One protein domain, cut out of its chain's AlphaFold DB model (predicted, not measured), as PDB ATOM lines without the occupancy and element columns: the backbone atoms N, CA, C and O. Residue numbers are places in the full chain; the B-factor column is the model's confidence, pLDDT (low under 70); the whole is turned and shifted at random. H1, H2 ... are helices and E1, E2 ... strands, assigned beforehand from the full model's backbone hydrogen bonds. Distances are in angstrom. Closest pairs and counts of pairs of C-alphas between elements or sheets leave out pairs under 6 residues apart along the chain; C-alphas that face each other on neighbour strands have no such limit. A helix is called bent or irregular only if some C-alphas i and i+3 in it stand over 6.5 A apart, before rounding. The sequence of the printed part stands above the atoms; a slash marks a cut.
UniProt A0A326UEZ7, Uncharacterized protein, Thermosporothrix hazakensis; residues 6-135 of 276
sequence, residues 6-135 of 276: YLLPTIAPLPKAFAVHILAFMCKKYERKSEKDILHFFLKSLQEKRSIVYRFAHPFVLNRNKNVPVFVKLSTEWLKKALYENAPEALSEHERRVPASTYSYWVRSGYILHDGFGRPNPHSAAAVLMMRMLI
ATOM      1  N   TYR A   6     187.005 136.934 216.044       92.75
ATOM      2  CA  TYR A   6     187.216 137.186 217.477       92.75
ATOM      3  C   TYR A   6     186.473 138.430 218.004       92.75
ATOM      4  O   TYR A   6     186.277 138.563 219.210       92.75
ATOM      5  N   LEU A   7     186.018 139.315 217.105       94.00
ATOM      6  CA  LEU A   7     185.235 140.510 217.422       94.00
ATOM      7  C   LEU A   7     183.723 140.300 217.274       94.00
ATOM      8  O   LEU A   7     182.960 141.204 217.578       94.00
ATOM      9  N   LEU A   8     183.234 139.141 216.826       95.06
ATOM     10  CA  LEU A   8     181.785 138.942 216.669       95.06
ATOM     11  C   LEU A   8     180.980 139.163 217.967       95.06
ATOM     12  O   LEU A   8     179.889 139.725 217.898       95.06
ATOM     13  N   PRO A   9     181.479 138.826 219.170       95.31
ATOM     14  CA  PRO A   9     180.772 139.193 220.394       95.31
ATOM     15  C   PRO A   9     180.734 140.706 220.646       95.31
ATOM     16  O   PRO A   9     179.778 141.212 221.234       95.31
ATOM     17  N   THR A  10     181.735 141.461 220.168       94.00
ATOM     18  CA  THR A  10     181.796 142.918 220.373       94.00
ATOM     19  C   THR A  10     180.724 143.666 219.603       94.00
ATOM     20  O   THR A  10     180.509 144.834 219.921       94.00
ATOM     21  N   ILE A  11     180.040 143.031 218.642       95.12
ATOM     22  CA  ILE A  11     178.992 143.663 217.831       95.12
ATOM     23  C   ILE A  11     177.566 143.393 218.320       95.12
ATOM     24  O   ILE A  11     176.635 144.027 217.829       95.12
ATOM     25  N   ALA A  12     177.365 142.544 219.334       94.56
ATOM     26  CA  ALA A  12     176.032 142.230 219.856       94.56
ATOM     27  C   ALA A  12     175.210 143.500 220.209       94.56
ATOM     28  O   ALA A  12     175.763 144.466 220.735       94.56
ATOM     29  N   PRO A  13     173.892 143.551 219.956       94.75
ATOM     30  CA  PRO A  13     173.060 142.523 219.334       94.75
ATOM     31  C   PRO A  13     173.028 142.583 217.795       94.75
ATOM     32  O   PRO A  13     172.126 141.993 217.208       94.75
ATOM     33  N   LEU A  14     173.933 143.310 217.120       94.56
ATOM     34  CA  LEU A  14     173.937 143.340 215.653       94.56
ATOM     35  C   LEU A  14     174.256 141.950 215.078       94.56
ATOM     36  O   LEU A  14     175.260 141.352 215.473       94.56
ATOM     37  N   PRO A  15     173.481 141.482 214.084       93.81
ATOM     38  CA  PRO A  15     173.889 140.382 213.221       93.81
ATOM     39  C   PRO A  15     175.224 140.669 212.523       93.81
ATOM     40  O   PRO A  15     175.526 141.816 212.178       93.81
ATOM     41  N   LYS A  16     175.996 139.622 212.207       93.75
ATOM     42  CA  LYS A  16     177.270 139.760 211.472       93.75
ATOM     43  C   LYS A  16     177.101 140.537 210.161       93.75
ATOM     44  O   LYS A  16     177.907 141.416 209.864       93.75
ATOM     45  N   ALA A  17     176.044 140.245 209.399       93.38
ATOM     46  CA  ALA A  17     175.762 140.914 208.127       93.38
ATOM     47  C   ALA A  17     175.598 142.436 208.289       93.38
ATOM     48  O   ALA A  17     176.053 143.204 207.445       93.38
ATOM     49  N   PHE A  18     175.013 142.881 209.403       95.00
ATOM     50  CA  PHE A  18     174.826 144.299 209.708       95.00
ATOM     51  C   PHE A  18     176.159 144.981 210.011       95.00
ATOM     52  O   PHE A  18     176.438 146.049 209.472       95.00
ATOM     53  N   ALA A  19     177.013 144.341 210.811       94.56
ATOM     54  CA  ALA A  19     178.342 144.869 211.102       94.56
ATOM     55  C   ALA A  19     179.222 144.967 209.845       94.56
ATOM     56  O   ALA A  19     179.861 145.994 209.634       94.56
ATOM     57  N   VAL A  20     179.213 143.942 208.983       94.25
ATOM     58  CA  VAL A  20     179.933 143.966 207.695       94.25
ATOM     59  C   VAL A  20     179.428 145.107 206.811       94.25
ATOM     60  O   VAL A  20     180.231 145.830 206.224       94.25
ATOM     61  N   HIS A  21     178.109 145.296 206.748       94.69
ATOM     62  CA  HIS A  21     177.486 146.357 205.962       94.69
ATOM     63  C   HIS A  21     177.869 147.758 206.451       94.69
ATOM     64  O   HIS A  21     178.298 148.590 205.650       94.69
ATOM     65  N   ILE A  22     177.788 148.010 207.763       94.31
ATOM     66  CA  ILE A  22     178.218 149.288 208.354       94.31
ATOM     67  C   ILE A  22     179.709 149.521 208.096       94.31
ATOM     68  O   ILE A  22     180.100 150.627 207.732       94.31
ATOM     69  N   LEU A  23     180.545 148.494 208.263       94.00
ATOM     70  CA  LEU A  23     181.984 148.629 208.064       94.00
ATOM     71  C   LEU A  23     182.313 148.966 206.605       94.00
ATOM     72  O   LEU A  23     183.076 149.893 206.354       94.00
ATOM     73  N   ALA A  24     181.675 148.293 205.643       93.38
ATOM     74  CA  ALA A  24     181.819 148.603 204.222       93.38
ATOM     75  C   ALA A  24     181.380 150.042 203.900       93.38
ATOM     76  O   ALA A  24     182.067 150.753 203.162       93.38
ATOM     77  N   PHE A  25     180.271 150.492 204.493       92.88
ATOM     78  CA  PHE A  25     179.810 151.873 204.386       92.88
ATOM     79  C   PHE A  25     180.843 152.868 204.940       92.88
ATOM     80  O   PHE A  25     181.202 153.833 204.263       92.88
ATOM     81  N   MET A  26     181.377 152.614 206.137       93.56
ATOM     82  CA  MET A  26     182.387 153.468 206.764       93.56
ATOM     83  C   MET A  26     183.704 153.490 205.983       93.56
ATOM     84  O   MET A  26     184.291 154.560 205.850       93.56
ATOM     85  N   CYS A  27     184.150 152.366 205.415       93.12
ATOM     86  CA  CYS A  27     185.341 152.331 204.564       93.12
ATOM     87  C   CYS A  27     185.198 153.243 203.343       93.12
ATOM     88  O   CYS A  27     186.113 154.003 203.040       93.12
ATOM     89  N   LYS A  28     184.026 153.238 202.696       92.50
ATOM     90  CA  LYS A  28     183.730 154.150 201.583       92.50
ATOM     91  C   LYS A  28     183.629 155.611 202.038       92.50
ATOM     92  O   LYS A  28     184.026 156.524 201.325       92.50
ATOM     93  N   LYS A  29     183.087 155.862 203.229       91.75
ATOM     94  CA  LYS A  29     182.960 157.223 203.774       91.75
ATOM     95  C   LYS A  29     184.308 157.816 204.202       91.75
ATOM     96  O   LYS A  29     184.506 159.025 204.118       91.75
ATOM     97  N   TYR A  30     185.226 156.974 204.672       93.00
ATOM     98  CA  TYR A  30     186.506 157.366 205.261       93.00
ATOM     99  C   TYR A  30     187.706 156.782 204.501       93.00
ATOM    100  O   TYR A  30     188.664 156.348 205.134       93.00
ATOM    101  N   GLU A  31     187.698 156.833 203.165       90.31
ATOM    102  CA  GLU A  31     188.734 156.248 202.280       90.31
ATOM    103  C   GLU A  31     190.185 156.649 202.618       90.31
ATOM    104  O   GLU A  31     191.129 155.970 202.230       90.31
ATOM    105  N   ARG A  32     190.387 157.749 203.356       91.50
ATOM    106  CA  ARG A  32     191.710 158.246 203.776       91.50
ATOM    107  C   ARG A  32     192.233 157.647 205.090       91.50
ATOM    108  O   ARG A  32     193.363 157.945 205.465       91.50
ATOM    109  N   LYS A  33     191.418 156.890 205.832       91.81
ATOM    110  CA  LYS A  33     191.797 156.288 207.123       91.81
ATOM    111  C   LYS A  33     192.246 154.842 206.937       91.81
ATOM    112  O   LYS A  33     191.792 154.167 206.019       91.81
ATOM    113  N   SER A  34     193.102 154.353 207.834       93.56
ATOM    114  CA  SER A  34     193.457 152.932 207.834       93.56
ATOM    115  C   SER A  34     192.251 152.068 208.222       93.56
ATOM    116  O   SER A  34     191.378 152.502 208.978       93.56
ATOM    117  N   GLU A  35     192.214 150.816 207.755       90.44
ATOM    118  CA  GLU A  35     191.152 149.870 208.128       90.44
ATOM    119  C   GLU A  35     191.069 149.668 209.650       90.44
ATOM    120  O   GLU A  35     189.975 149.560 210.203       90.44
ATOM    121  N   LYS A  36     192.218 149.686 210.343       90.81
ATOM    122  CA  LYS A  36     192.294 149.584 211.808       90.81
ATOM    123  C   LYS A  36     191.614 150.773 212.488       90.81
ATOM    124  O   LYS A  36     190.843 150.570 213.426       90.81
ATOM    125  N   ASP A  37     191.841 151.990 211.995       92.81
ATOM    126  CA  ASP A  37     191.207 153.199 212.537       92.81
ATOM    127  C   ASP A  37     189.697 153.201 212.292       92.81
ATOM    128  O   ASP A  37     188.924 153.607 213.162       92.81
ATOM    129  N   ILE A  38     189.268 152.738 211.114       94.38
ATOM    130  CA  ILE A  38     187.848 152.625 210.761       94.38
ATOM    131  C   ILE A  38     187.163 151.588 211.654       94.38
ATOM    132  O   ILE A  38     186.105 151.875 212.212       94.38
ATOM    133  N   LEU A  39     187.773 150.415 211.842       93.50
ATOM    134  CA  LEU A  39     187.255 149.374 212.728       93.50
ATOM    135  C   LEU A  39     187.167 149.862 214.179       93.50
ATOM    136  O   LEU A  39     186.143 149.667 214.832       93.50
ATOM    137  N   HIS A  40     188.203 150.544 214.674       92.00
ATOM    138  CA  HIS A  40     188.189 151.140 216.009       92.00
ATOM    139  C   HIS A  40     187.061 152.178 216.151       92.00
ATOM    140  O   HIS A  40     186.282 152.128 217.106       92.00
ATOM    141  N   PHE A  41     186.915 153.078 215.173       93.56
ATOM    142  CA  PHE A  41     185.839 154.072 215.148       93.56
ATOM    143  C   PHE A  41     184.446 153.428 215.106       93.56
ATOM    144  O   PHE A  41     183.544 153.865 215.827       93.56
ATOM    145  N   PHE A  42     184.276 152.373 214.305       94.88
ATOM    146  CA  PHE A  42     183.045 151.591 214.224       94.88
ATOM    147  C   PHE A  42     182.677 150.994 215.583       94.88
ATOM    148  O   PHE A  42     181.568 151.220 216.065       94.88
ATOM    149  N   LEU A  43     183.601 150.274 216.226       94.25
ATOM    150  CA  LEU A  43     183.341 149.611 217.506       94.25
ATOM    151  C   LEU A  43     183.039 150.615 218.623       94.25
ATOM    152  O   LEU A  43     182.116 150.395 219.410       94.25
ATOM    153  N   LYS A  44     183.759 151.744 218.653       92.94
ATOM    154  CA  LYS A  44     183.493 152.832 219.600       92.94
ATOM    155  C   LYS A  44     182.093 153.417 219.396       92.94
ATOM    156  O   LYS A  44     181.310 153.483 220.341       92.94
ATOM    157  N   SER A  45     181.751 153.765 218.154       93.94
ATOM    158  CA  SER A  45     180.426 154.298 217.808       93.94
ATOM    159  C   SER A  45     179.321 153.300 218.157       93.94
ATOM    160  O   SER A  45     178.295 153.670 218.728       93.94
ATOM    161  N   LEU A  46     179.542 152.016 217.866       94.25
ATOM    162  CA  LEU A  46     178.600 150.951 218.174       94.25
ATOM    163  C   LEU A  46     178.334 150.841 219.677       94.25
ATOM    164  O   LEU A  46     177.180 150.707 220.073       94.25
ATOM    165  N   GLN A  47     179.361 150.944 220.520       91.31
ATOM    166  CA  GLN A  47     179.198 150.908 221.976       91.31
ATOM    167  C   GLN A  47     178.374 152.076 222.510       91.31
ATOM    168  O   GLN A  47     177.500 151.888 223.360       91.31
ATOM    169  N   GLU A  48     178.624 153.278 221.999       91.88
ATOM    170  CA  GLU A  48     177.845 154.461 222.359       91.88
ATOM    171  C   GLU A  48     176.368 154.259 221.987       91.88
ATOM    172  O   GLU A  48     175.480 154.441 222.828       91.88
ATOM    173  N   LYS A  49     176.091 153.796 220.757       94.06
ATOM    174  CA  LYS A  49     174.715 153.538 220.299       94.06
ATOM    175  C   LYS A  49     174.058 152.391 221.060       94.06
ATOM    176  O   LYS A  49     172.893 152.509 221.429       94.06
ATOM    177  N   ARG A  50     174.802 151.333 221.383       93.38
ATOM    178  CA  ARG A  50     174.348 150.212 222.214       93.38
ATOM    179  C   ARG A  50     173.808 150.702 223.557       93.38
ATOM    180  O   ARG A  50     172.689 150.356 223.928       93.38
ATOM    181  N   SER A  51     174.567 151.538 224.267       90.38
ATOM    182  CA  SER A  51     174.145 152.090 225.564       90.38
ATOM    183  C   SER A  51     172.876 152.947 225.454       90.38
ATOM    184  O   SER A  51     171.990 152.866 226.311       90.38
ATOM    185  N   ILE A  52     172.761 153.755 224.396       92.69
ATOM    186  CA  ILE A  52     171.570 154.577 224.136       92.69
ATOM    187  C   ILE A  52     170.356 153.683 223.867       92.69
ATOM    188  O   ILE A  52     169.333 153.814 224.540       92.69
ATOM    189  N   VAL A  53     170.486 152.733 222.938       95.31
ATOM    190  CA  VAL A  53     169.402 151.825 222.542       95.31
ATOM    191  C   VAL A  53     168.934 150.973 223.715       95.31
ATOM    192  O   VAL A  53     167.729 150.845 223.914       95.31
ATOM    193  N   TYR A  54     169.850 150.440 224.530       93.69
ATOM    194  CA  TYR A  54     169.477 149.694 225.732       93.69
ATOM    195  C   TYR A  54     168.633 150.551 226.679       93.69
ATOM    196  O   TYR A  54     167.516 150.163 227.013       93.69
ATOM    197  N   ARG A  55     169.132 151.732 227.075       92.12
ATOM    198  CA  ARG A  55     168.429 152.622 228.016       92.12
ATOM    199  C   ARG A  55     167.062 153.049 227.491       92.12
ATOM    200  O   ARG A  55     166.106 153.106 228.259       92.12
ATOM    201  N   PHE A  56     166.969 153.297 226.188       93.25
ATOM    202  CA  PHE A  56     165.737 153.713 225.538       93.25
ATOM    203  C   PHE A  56     164.714 152.573 225.412       93.25
ATOM    204  O   PHE A  56     163.541 152.761 225.722       93.25
ATOM    205  N   ALA A  57     165.138 151.379 224.990       94.94
ATOM    206  CA  ALA A  57     164.244 150.247 224.740       94.94
ATOM    207  C   ALA A  57     163.857 149.485 226.016       94.94
ATOM    208  O   ALA A  57     162.749 148.952 226.105       94.94
ATOM    209  N   HIS A  58     164.747 149.420 227.009       94.56
ATOM    210  CA  HIS A  58     164.600 148.542 228.171       94.56
ATOM    211  C   HIS A  58     163.259 148.696 228.922       94.56
ATOM    212  O   HIS A  58     162.610 147.668 229.131       94.56
ATOM    213  N   PRO A  59     162.757 149.910 229.243       94.06
ATOM    214  CA  PRO A  59     161.456 150.063 229.906       94.06
ATOM    215  C   PRO A  59     160.287 149.451 229.116       94.06
ATOM    216  O   PRO A  59     159.394 148.825 229.690       94.06
ATOM    217  N   PHE A  60     160.315 149.575 227.787       95.12
ATOM    218  CA  PHE A  60     159.283 149.046 226.892       95.12
ATOM    219  C   PHE A  60     159.352 147.522 226.773       95.12
ATOM    220  O   PHE A  60     158.314 146.860 226.667       95.12
ATOM    221  N   VAL A  61     160.563 146.959 226.828       93.75
ATOM    222  CA  VAL A  61     160.774 145.506 226.842       93.75
ATOM    223  C   VAL A  61     160.258 144.896 228.147       93.75
ATOM    224  O   VAL A  61     159.518 143.916 228.097       93.75
ATOM    225  N   LEU A  62     160.535 145.512 229.304       91.25
ATOM    226  CA  LEU A  62     160.030 145.040 230.607       91.25
ATOM    227  C   LEU A  62     158.495 145.022 230.692       91.25
ATOM    228  O   LEU A  62     157.909 144.240 231.440       91.25
ATOM    229  N   ASN A  63     157.836 145.892 229.932       91.81
ATOM    230  CA  ASN A  63     156.382 146.018 229.888       91.81
ATOM    231  C   ASN A  63     155.713 145.125 228.840       91.81
ATOM    232  O   ASN A  63     154.484 145.021 228.814       91.81
ATOM    233  N   ARG A  64     156.496 144.457 227.989       85.81
ATOM    234  CA  ARG A  64     156.005 143.721 226.819       85.81
ATOM    235  C   ARG A  64     154.934 142.678 227.158       85.81
ATOM    236  O   ARG A  64     153.933 142.589 226.448       85.81
ATOM    237  N   ASN A  65     155.129 141.934 228.247       84.62
ATOM    238  CA  ASN A  65     154.225 140.861 228.679       84.62
ATOM    239  C   ASN A  65     153.249 141.293 229.785       84.62
ATOM    240  O   ASN A  65     152.419 140.499 230.216       84.62
ATOM    241  N   LYS A  66     153.322 142.546 230.248       89.06
ATOM    242  CA  LYS A  66     152.458 143.054 231.320       89.06
ATOM    243  C   LYS A  66     151.107 143.512 230.771       89.06
ATOM    244  O   LYS A  66     150.988 143.923 229.609       89.06
ATOM    245  N   ASN A  67     150.083 143.505 231.621       90.94
ATOM    246  CA  ASN A  67     148.786 144.100 231.299       90.94
ATOM    247  C   ASN A  67     148.835 145.632 231.439       90.94
ATOM    248  O   ASN A  67     148.310 146.209 232.384       90.94
ATOM    249  N   VAL A  68     149.546 146.278 230.518       91.31
ATOM    250  CA  VAL A  68     149.713 147.735 230.446       91.31
ATOM    251  C   VAL A  68     149.315 148.256 229.057       91.31
ATOM    252  O   VAL A  68     149.254 147.459 228.109       91.31
ATOM    253  N   PRO A  69     149.048 149.566 228.894       91.62
ATOM    254  CA  PRO A  69     148.701 150.146 227.596       91.62
ATOM    255  C   PRO A  69     149.759 149.899 226.509       91.62
ATOM    256  O   PRO A  69     150.951 149.799 226.789       91.62
ATOM    257  N   VAL A  70     149.345 149.838 225.239       87.38
ATOM    258  CA  VAL A  70     150.254 149.524 224.114       87.38
ATOM    259  C   VAL A  70     151.377 150.556 223.958       87.38
ATOM    260  O   VAL A  70     152.498 150.185 223.626       87.38
ATOM    261  N   PHE A  71     151.118 151.832 224.260       88.75
ATOM    262  CA  PHE A  71     152.106 152.907 224.110       88.75
ATOM    263  C   PHE A  71     153.288 152.816 225.091       88.75
ATOM    264  O   PHE A  71     154.305 153.464 224.862       88.75
ATOM    265  N   VAL A  72     153.188 152.002 226.153       91.19
ATOM    266  CA  VAL A  72     154.302 151.708 227.076       91.19
ATOM    267  C   VAL A  72     154.961 150.348 226.807       91.19
ATOM    268  O   VAL A  72     155.808 149.915 227.589       91.19
ATOM    269  N   LYS A  73     154.584 149.664 225.718       93.94
ATOM    270  CA  LYS A  73     155.140 148.369 225.297       93.94
ATOM    271  C   LYS A  73     156.048 148.516 224.087       93.94
ATOM    272  O   LYS A  73     155.836 149.378 223.233       93.94
ATOM    273  N   LEU A  74     156.994 147.586 223.964       95.06
ATOM    274  CA  LEU A  74     157.735 147.392 222.724       95.06
ATOM    275  C   LEU A  74     156.762 146.921 221.628       95.06
ATOM    276  O   LEU A  74     156.323 145.771 221.626       95.06
ATOM    277  N   SER A  75     156.403 147.828 220.721       95.38
ATOM    278  CA  SER A  75     155.437 147.613 219.638       95.38
ATOM    279  C   SER A  75     155.985 148.109 218.299       95.38
ATOM    280  O   SER A  75     156.960 148.862 218.258       95.38
ATOM    281  N   THR A  76     155.347 147.722 217.194       95.44
ATOM    282  CA  THR A  76     155.676 148.243 215.855       95.44
ATOM    283  C   THR A  76     155.610 149.771 215.788       95.44
ATOM    284  O   THR A  76     156.510 150.396 215.232       95.44
ATOM    285  N   GLU A  77     154.588 150.387 216.387       94.62
ATOM    286  CA  GLU A  77     154.454 151.850 216.384       94.62
ATOM    287  C   GLU A  77     155.522 152.526 217.242       94.62
ATOM    288  O   GLU A  77     156.092 153.536 216.827       94.62
ATOM    289  N   TRP A  78     155.874 151.926 218.385       95.50
ATOM    290  CA  TRP A  78     157.029 152.377 219.158       95.50
ATOM    291  C   TRP A  78     158.314 152.317 218.326       95.50
ATOM    292  O   TRP A  78     159.054 153.295 218.287       95.50
ATOM    293  N   LEU A  79     158.563 151.210 217.617       96.81
ATOM    294  CA  LEU A  79     159.800 151.033 216.851       96.81
ATOM    295  C   LEU A  79     159.881 152.026 215.689       96.81
ATOM    296  O   LEU A  79     160.921 152.647 215.489       96.81
ATOM    297  N   LYS A  80     158.784 152.240 214.956       95.81
ATOM    298  CA  LYS A  80     158.719 153.254 213.890       95.81
ATOM    299  C   LYS A  80     158.994 154.659 214.427       95.81
ATOM    300  O   LYS A  80     159.760 155.398 213.811       95.81
ATOM    301  N   LYS A  81     158.413 155.006 215.580       95.38
ATOM    302  CA  LYS A  81     158.676 156.281 216.258       95.38
ATOM    303  C   LYS A  81     160.148 156.396 216.667       95.38
ATOM    304  O   LYS A  81     160.790 157.382 216.326       95.38
ATOM    305  N   ALA A  82     160.702 155.359 217.293       96.25
ATOM    306  CA  ALA A  82     162.104 155.307 217.701       96.25
ATOM    307  C   ALA A  82     163.062 155.505 216.516       96.25
ATOM    308  O   ALA A  82     164.014 156.274 216.612       96.25
ATOM    309  N   LEU A  83     162.791 154.843 215.388       95.75
ATOM    310  CA  LEU A  83     163.587 154.939 214.160       95.75
ATOM    311  C   LEU A  83     163.536 156.324 213.514       95.75
ATOM    312  O   LEU A  83     164.513 156.746 212.899       95.75
ATOM    313  N   TYR A  84     162.406 157.015 213.639       94.94
ATOM    314  CA  TYR A  84     162.240 158.386 213.174       94.94
ATOM    315  C   TYR A  84     162.971 159.387 214.087       94.94
ATOM    316  O   TYR A  84     163.705 160.258 213.610       94.94
ATOM    317  N   GLU A  85     162.811 159.242 215.405       94.62
ATOM    318  CA  GLU A  85     163.423 160.123 216.408       94.62
ATOM    319  C   GLU A  85     164.949 159.999 216.424       94.62
ATOM    320  O   GLU A  85     165.634 161.003 216.588       94.62
ATOM    321  N   ASN A  86     165.478 158.795 216.183       94.06
ATOM    322  CA  ASN A  86     166.915 158.504 216.171       94.06
ATOM    323  C   ASN A  86     167.512 158.443 214.753       94.06
ATOM    324  O   ASN A  86     168.627 157.952 214.569       94.06
ATOM    325  N   ALA A  87     166.772 158.903 213.742       91.88
ATOM    326  CA  ALA A  87     167.313 159.091 212.405       91.88
ATOM    327  C   ALA A  87     168.360 160.225 212.407       91.88
ATOM    328  O   ALA A  87     168.160 161.212 213.120       91.88
ATOM    329  N   PRO A  88     169.437 160.134 211.608       87.75
ATOM    330  CA  PRO A  88     170.424 161.204 211.498       87.75
ATOM    331  C   PRO A  88     169.784 162.537 211.103       87.75
ATOM    332  O   PRO A  88     168.942 162.585 210.208       87.75
ATOM    333  N   GLU A  89     170.198 163.625 211.759       87.88
ATOM    334  CA  GLU A  89     169.615 164.966 211.570       87.88
ATOM    335  C   GLU A  89     169.790 165.512 210.148       87.88
ATOM    336  O   GLU A  89     169.005 166.346 209.711       87.88
ATOM    337  N   ALA A  90     170.789 165.014 209.415       87.50
ATOM    338  CA  ALA A  90     171.028 165.369 208.020       87.50
ATOM    339  C   ALA A  90     169.917 164.887 207.064       87.50
ATOM    340  O   ALA A  90     169.847 165.359 205.932       87.50
ATOM    341  N   LEU A  91     169.064 163.951 207.498       88.69
ATOM    342  CA  LEU A  91     167.953 163.445 206.696       88.69
ATOM    343  C   LEU A  91     166.766 164.404 206.723       88.69
ATOM    344  O   LEU A  91     166.374 164.905 207.780       88.69
ATOM    345  N   SER A  92     166.122 164.581 205.570       91.31
ATOM    346  CA  SER A  92     164.868 165.329 205.493       91.31
ATOM    347  C   SER A  92     163.759 164.655 206.306       91.31
ATOM    348  O   SER A  92     163.753 163.442 206.517       91.31
ATOM    349  N   GLU A  93     162.752 165.432 206.709       92.25
ATOM    350  CA  GLU A  93     161.561 164.937 207.414       92.25
ATOM    351  C   GLU A  93     160.928 163.708 206.737       92.25
ATOM    352  O   GLU A  93     160.485 162.768 207.399       92.25
ATOM    353  N   HIS A  94     160.912 163.688 205.402       90.19
ATOM    354  CA  HIS A  94     160.383 162.569 204.632       90.19
ATOM    355  C   HIS A  94     161.264 161.315 204.743       90.19
ATOM    356  O   HIS A  94     160.748 160.228 204.990       90.19
ATOM    357  N   GLU A  95     162.585 161.462 204.625       89.81
ATOM    358  CA  GLU A  95     163.556 160.360 204.727       89.81
ATOM    359  C   GLU A  95     163.686 159.804 206.147       89.81
ATOM    360  O   GLU A  95     164.060 158.641 206.346       89.81
ATOM    361  N   ARG A  96     163.375 160.627 207.155       91.75
ATOM    362  CA  ARG A  96     163.337 160.209 208.557       91.75
ATOM    363  C   ARG A  96     162.199 159.231 208.831       91.75
ATOM    364  O   ARG A  96     162.364 158.338 209.667       91.75
ATOM    365  N   ARG A  97     161.066 159.379 208.141       91.69
ATOM    366  CA  ARG A  97     159.882 158.525 208.317       91.69
ATOM    367  C   ARG A  97     160.138 157.122 207.787       91.69
ATOM    368  O   ARG A  97     160.837 156.919 206.803       91.69
ATOM    369  N   VAL A  98     159.507 156.144 208.433       91.19
ATOM    370  CA  VAL A  98     159.495 154.748 207.986       91.19
ATOM    371  C   VAL A  98     158.082 154.416 207.503       91.19
ATOM    372  O   VAL A  98     157.199 154.166 208.334       91.19
ATOM    373  N   PRO A  99     157.827 154.436 206.179       91.69
ATOM    374  CA  PRO A  99     156.534 154.058 205.627       91.69
ATOM    375  C   PRO A  99     156.126 152.640 206.040       91.69
ATOM    376  O   PRO A  99     156.967 151.756 206.216       91.69
ATOM    377  N   ALA A 100     154.818 152.392 206.142       93.25
ATOM    378  CA  ALA A 100     154.292 151.073 206.499       93.25
ATOM    379  C   ALA A 100     154.698 149.979 205.494       93.25
ATOM    380  O   ALA A 100     154.957 148.842 205.893       93.25
ATOM    381  N   SER A 101     154.813 150.328 204.207       94.38
ATOM    382  CA  SER A 101     155.310 149.443 203.147       94.38
ATOM    383  C   SER A 101     156.778 149.067 203.364       94.38
ATOM    384  O   SER A 101     157.123 147.889 203.298       94.38
ATOM    385  N   THR A 102     157.623 150.046 203.696       92.62
ATOM    386  CA  THR A 102     159.045 149.854 204.003       92.62
ATOM    387  C   THR A 102     159.234 148.979 205.238       92.62
ATOM    388  O   THR A 102     159.975 148.002 205.187       92.62
ATOM    389  N   TYR A 103     158.506 149.258 206.324       94.00
ATOM    390  CA  TYR A 103     158.550 148.419 207.525       94.00
ATOM    391  C   TYR A 103     158.109 146.982 207.219       94.00
ATOM    392  O   TYR A 103     158.795 146.031 207.577       94.00
ATOM    393  N   SER A 104     156.994 146.812 206.500       94.56
ATOM    394  CA  SER A 104     156.503 145.489 206.086       94.56
ATOM    395  C   SER A 104     157.510 144.731 205.222       94.56
ATOM    396  O   SER A 104     157.642 143.515 205.351       94.56
ATOM    397  N   TYR A 105     158.235 145.427 204.343       94.00
ATOM    398  CA  TYR A 105     159.350 144.837 203.607       94.00
ATOM    399  C   TYR A 105     160.451 144.367 204.563       94.00
ATOM    400  O   TYR A 105     160.851 143.212 204.472       94.00
ATOM    401  N   TRP A 106     160.856 145.182 205.540       94.62
ATOM    402  CA  TRP A 106     161.898 144.783 206.490       94.62
ATOM    403  C   TRP A 106     161.541 143.559 207.326       94.62
ATOM    404  O   TRP A 106     162.409 142.737 207.609       94.62
ATOM    405  N   VAL A 107     160.267 143.415 207.691       95.12
ATOM    406  CA  VAL A 107     159.770 142.218 208.377       95.12
ATOM    407  C   VAL A 107     159.826 140.997 207.463       95.12
ATOM    408  O   VAL A 107     160.363 139.969 207.858       95.12
ATOM    409  N   ARG A 108     159.316 141.105 206.228       93.81
ATOM    410  CA  ARG A 108     159.314 139.986 205.267       93.81
ATOM    411  C   ARG A 108     160.718 139.549 204.859       93.81
ATOM    412  O   ARG A 108     160.947 138.362 204.679       93.81
ATOM    413  N   SER A 109     161.645 140.495 204.739       92.56
ATOM    414  CA  SER A 109     163.063 140.237 204.471       92.56
ATOM    415  C   SER A 109     163.831 139.757 205.699       92.56
ATOM    416  O   SER A 109     165.029 139.535 205.609       92.56
ATOM    417  N   GLY A 110     163.174 139.627 206.853       93.88
ATOM    418  CA  GLY A 110     163.798 139.112 208.058       93.88
ATOM    419  C   GLY A 110     164.764 140.078 208.735       93.88
ATOM    420  O   GLY A 110     165.485 139.631 209.602       93.88
ATOM    421  N   TYR A 111     164.801 141.381 208.428       95.12
ATOM    422  CA  TYR A 111     165.620 142.342 209.195       95.12
ATOM    423  C   TYR A 111     165.052 142.594 210.597       95.12
ATOM    424  O   TYR A 111     165.805 142.828 211.541       95.12
ATOM    425  N   ILE A 112     163.723 142.535 210.732       95.62
ATOM    426  CA  ILE A 112     163.010 142.651 212.008       95.62
ATOM    427  C   ILE A 112     162.241 141.357 212.245       95.62
ATOM    428  O   ILE A 112     161.281 141.056 211.531       95.62
ATOM    429  N   LEU A 113     162.614 140.631 213.292       95.56
ATOM    430  CA  LEU A 113     161.870 139.463 213.744       95.56
ATOM    431  C   LEU A 113     160.676 139.908 214.590       95.56
ATOM    432  O   LEU A 113     160.708 140.953 215.242       95.56
ATOM    433  N   HIS A 114     159.610 139.116 214.578       95.19
ATOM    434  CA  HIS A 114     158.441 139.327 215.423       95.19
ATOM    435  C   HIS A 114     158.207 138.077 216.252       95.19
ATOM    436  O   HIS A 114     158.112 136.978 215.717       95.19
ATOM    437  N   ASP A 115     158.040 138.269 217.552       93.50
ATOM    438  CA  ASP A 115     157.672 137.188 218.466       93.50
ATOM    439  C   ASP A 115     156.137 137.017 218.538       93.50
ATOM    440  O   ASP A 115     155.612 136.199 219.287       93.50
ATOM    441  N   GLY A 116     155.397 137.861 217.813       92.12
ATOM    442  CA  GLY A 116     153.945 137.853 217.693       92.12
ATOM    443  C   GLY A 116     153.442 139.078 216.928       92.12
ATOM    444  O   GLY A 116     154.204 140.000 216.622       92.12
ATOM    445  N   PHE A 117     152.142 139.119 216.627       91.75
ATOM    446  CA  PHE A 117     151.545 140.222 215.870       91.75
ATOM    447  C   PHE A 117     151.789 141.584 216.548       91.75
ATOM    448  O   PHE A 117     151.446 141.778 217.716       91.75
ATOM    449  N   GLY A 118     152.418 142.514 215.819       91.44
ATOM    450  CA  GLY A 118     152.755 143.859 216.307       91.44
ATOM    451  C   GLY A 118     153.812 143.910 217.421       91.44
ATOM    452  O   GLY A 118     154.012 144.971 218.019       91.44
ATOM    453  N   ARG A 119     154.468 142.780 217.727       94.12
ATOM    454  CA  ARG A 119     155.459 142.630 218.803       94.12
ATOM    455  C   ARG A 119     156.829 142.291 218.209       94.12
ATOM    456  O   ARG A 119     157.133 141.108 218.030       94.12
ATOM    457  N   PRO A 120     157.649 143.303 217.878       96.19
ATOM    458  CA  PRO A 120     158.981 143.049 217.354       96.19
ATOM    459  C   PRO A 120     159.851 142.368 218.419       96.19
ATOM    460  O   PRO A 120     159.730 142.648 219.614       96.19
ATOM    461  N   ASN A 121     160.732 141.472 217.982       96.00
ATOM    462  CA  ASN A 121     161.728 140.850 218.839       96.00
ATOM    463  C   ASN A 121     162.703 141.932 219.353       96.00
ATOM    464  O   ASN A 121     163.256 142.669 218.527       96.00
ATOM    465  N   PRO A 122     162.955 142.029 220.673       96.12
ATOM    466  CA  PRO A 122     163.785 143.080 221.259       96.12
ATOM    467  C   PRO A 122     165.191 143.192 220.661       96.12
ATOM    468  O   PRO A 122     165.656 144.304 220.410       96.12
ATOM    469  N   HIS A 123     165.857 142.066 220.391       95.81
ATOM    470  CA  HIS A 123     167.230 142.060 219.880       95.81
ATOM    471  C   HIS A 123     167.281 142.536 218.427       95.81
ATOM    472  O   HIS A 123     168.070 143.426 218.112       95.81
ATOM    473  N   SER A 124     166.387 142.037 217.567       96.00
ATOM    474  CA  SER A 124     166.311 142.504 216.172       96.00
ATOM    475  C   SER A 124     165.879 143.976 216.071       96.00
ATOM    476  O   SER A 124     166.430 144.733 215.274       96.00
ATOM    477  N   ALA A 125     164.957 144.424 216.935       96.62
ATOM    478  CA  ALA A 125     164.527 145.819 217.004       96.62
ATOM    479  C   ALA A 125     165.681 146.742 217.417       96.62
ATOM    480  O   ALA A 125     165.891 147.786 216.800       96.62
ATOM    481  N   ALA A 126     166.457 146.334 218.425       97.12
ATOM    482  CA  ALA A 126     167.657 147.044 218.848       97.12
ATOM    483  C   ALA A 126     168.714 147.086 217.739       97.12
ATOM    484  O   ALA A 126     169.297 148.141 217.497       97.12
ATOM    485  N   ALA A 127     168.929 145.972 217.031       96.31
ATOM    486  CA  ALA A 127     169.857 145.904 215.908       96.31
ATOM    487  C   ALA A 127     169.489 146.902 214.802       96.31
ATOM    488  O   ALA A 127     170.324 147.698 214.379       96.31
ATOM    489  N   VAL A 128     168.222 146.920 214.391       96.12
ATOM    490  CA  VAL A 128     167.710 147.842 213.366       96.12
ATOM    491  C   VAL A 128     167.772 149.301 213.820       96.12
ATOM    492  O   VAL A 128     168.155 150.172 213.037       96.12
ATOM    493  N   LEU A 129     167.468 149.582 215.087       96.81
ATOM    494  CA  LEU A 129     167.602 150.930 215.632       96.81
ATOM    495  C   LEU A 129     169.067 151.395 215.641       96.81
ATOM    496  O   LEU A 129     169.345 152.525 215.249       96.81
ATOM    497  N   MET A 130     170.015 150.525 215.999       96.06
ATOM    498  CA  MET A 130     171.444 150.849 215.909       96.06
ATOM    499  C   MET A 130     171.900 151.072 214.464       96.06
ATOM    500  O   MET A 130     172.633 152.027 214.226       96.06
ATOM    501  N   MET A 131     171.445 150.260 213.498       95.38
ATOM    502  CA  MET A 131     171.726 150.493 212.067       95.38
ATOM    503  C   MET A 131     171.299 151.902 211.660       95.38
ATOM    504  O   MET A 131     172.074 152.638 211.052       95.38
ATOM    505  N   ARG A 132     170.090 152.307 212.066       95.00
ATOM    506  CA  ARG A 132     169.544 153.635 211.773       95.00
ATOM    507  C   ARG A 132     170.378 154.765 212.369       95.00
ATOM    508  O   ARG A 132     170.498 155.807 211.742       95.00
ATOM    509  N   MET A 133     170.966 154.558 213.542       94.44
ATOM    510  CA  MET A 133     171.821 155.547 214.204       94.44
ATOM    511  C   MET A 133     173.255 155.599 213.654       94.44
ATOM    512  O   MET A 133     173.969 156.560 213.940       94.44
ATOM    513  N   LEU A 134     173.704 154.552 212.952       93.12
ATOM    514  CA  LEU A 134     175.081 154.407 212.463       93.12
ATOM    515  C   LEU A 134     175.226 154.706 210.964       93.12
ATOM    516  O   LEU A 134     176.333 155.012 210.525       93.12
ATOM    517  N   ILE A 135     174.137 154.632 210.193       91.62
ATOM    518  CA  ILE A 135     174.118 154.886 208.748       91.62
ATOM    519  C   ILE A 135     173.273 156.124 208.451       91.62
ATOM    520  O   ILE A 135     172.082 156.166 208.759       91.62
TER     521      ILE A 135
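This is residues 6 to 135 of the 276 residues of an uncharacterized protein of Thermosporothrix hazakensis (UniProt A0A326UEZ7). A long helix, H3, runs along most of the domain's length, and H7, in the middle of the domain, crosses it at a steep angle. H2 packs on the first part of H3, H4 packs on H7, and both run the same way as H7; H5, H6 and the short strand E1 lie beyond, and H1 is on the rim. The printed part has 130 residues with seven named helices and one named strand, in the order H1 H2 H3 H4 H5 H6 E1 H7, and is mostly helix. It is compact, with a radius of gyration of the C-alphas of 15.4 A, and only just elongated, spanning 51 by 34 by 25 A.

H3, residues 35 to 62, has a kink of 38 degrees near residue 56. It touches H7, residues 122 to 134, at a steep tilt of 46 degrees, opposite ways; the closest C-alphas, of Lys 49 and Met 130, are 6.1 A apart. Residues 35 to 42 of H3 touch H2, residues 16 to 29, with the C-alphas of Cys 27 and Ile 38 closest at 6.7 A. H1, residues 6 to 11, only just touches H3, with 3 pairs of C-alphas within 8 A, closest at Ile 11 and Leu 46, 7.3 A. H4, residues 76 to 85, touches H7 at a shallow tilt of 20 degrees, the same way, closest at the C-alphas of Leu 83 and Leu 129, 5.9 A. H5, residues 93 to 96, only just touches H4, with 3 pairs within 8 A; the C-alphas of Tyr 84 and Arg 96 are closest at 5.1 A. H6, residues 100 to 108, is close to H4 but not clearly touching, with the C-alphas of Lys 80 and Tyr 103 closest at 8.0 A. E1, residues 114 to 116, pairs with no named strand, but is paired antiparallel with residues 119 to 120. Every O i to N i+4 pair is within hydrogen-bond range in H2, H4, H6 and H7; H3 has 22 of 24, H1 has 0 of 2 but 2 of 3 O i to N i+3 pairs, and H5 is too short for an i+4 pair.

H3 measures 38.7 A, from C-alpha 35 at (191.152, 149.870, 208.128) to C-alpha 62 at (160.030, 145.040, 230.607). H2 measures 19.9 A, H7 18.3 A, H4 14.2 A and H6 12.2 A. H1 begins at C-alpha 6, (187.216, 137.186, 217.477). H1 and H3 are irregular, C-alphas 6 and 9 being 7.4 A apart and C-alphas 56 and 59 7.1 A.

The C-alphas farthest apart, of Arg 32 and Asn 67, are 52.9 A apart. The printed part has no cut, and the link from H3 to H4 is long, 13 residues. Mean pLDDT of the printed part is 93.3, and no printed residue is under 70.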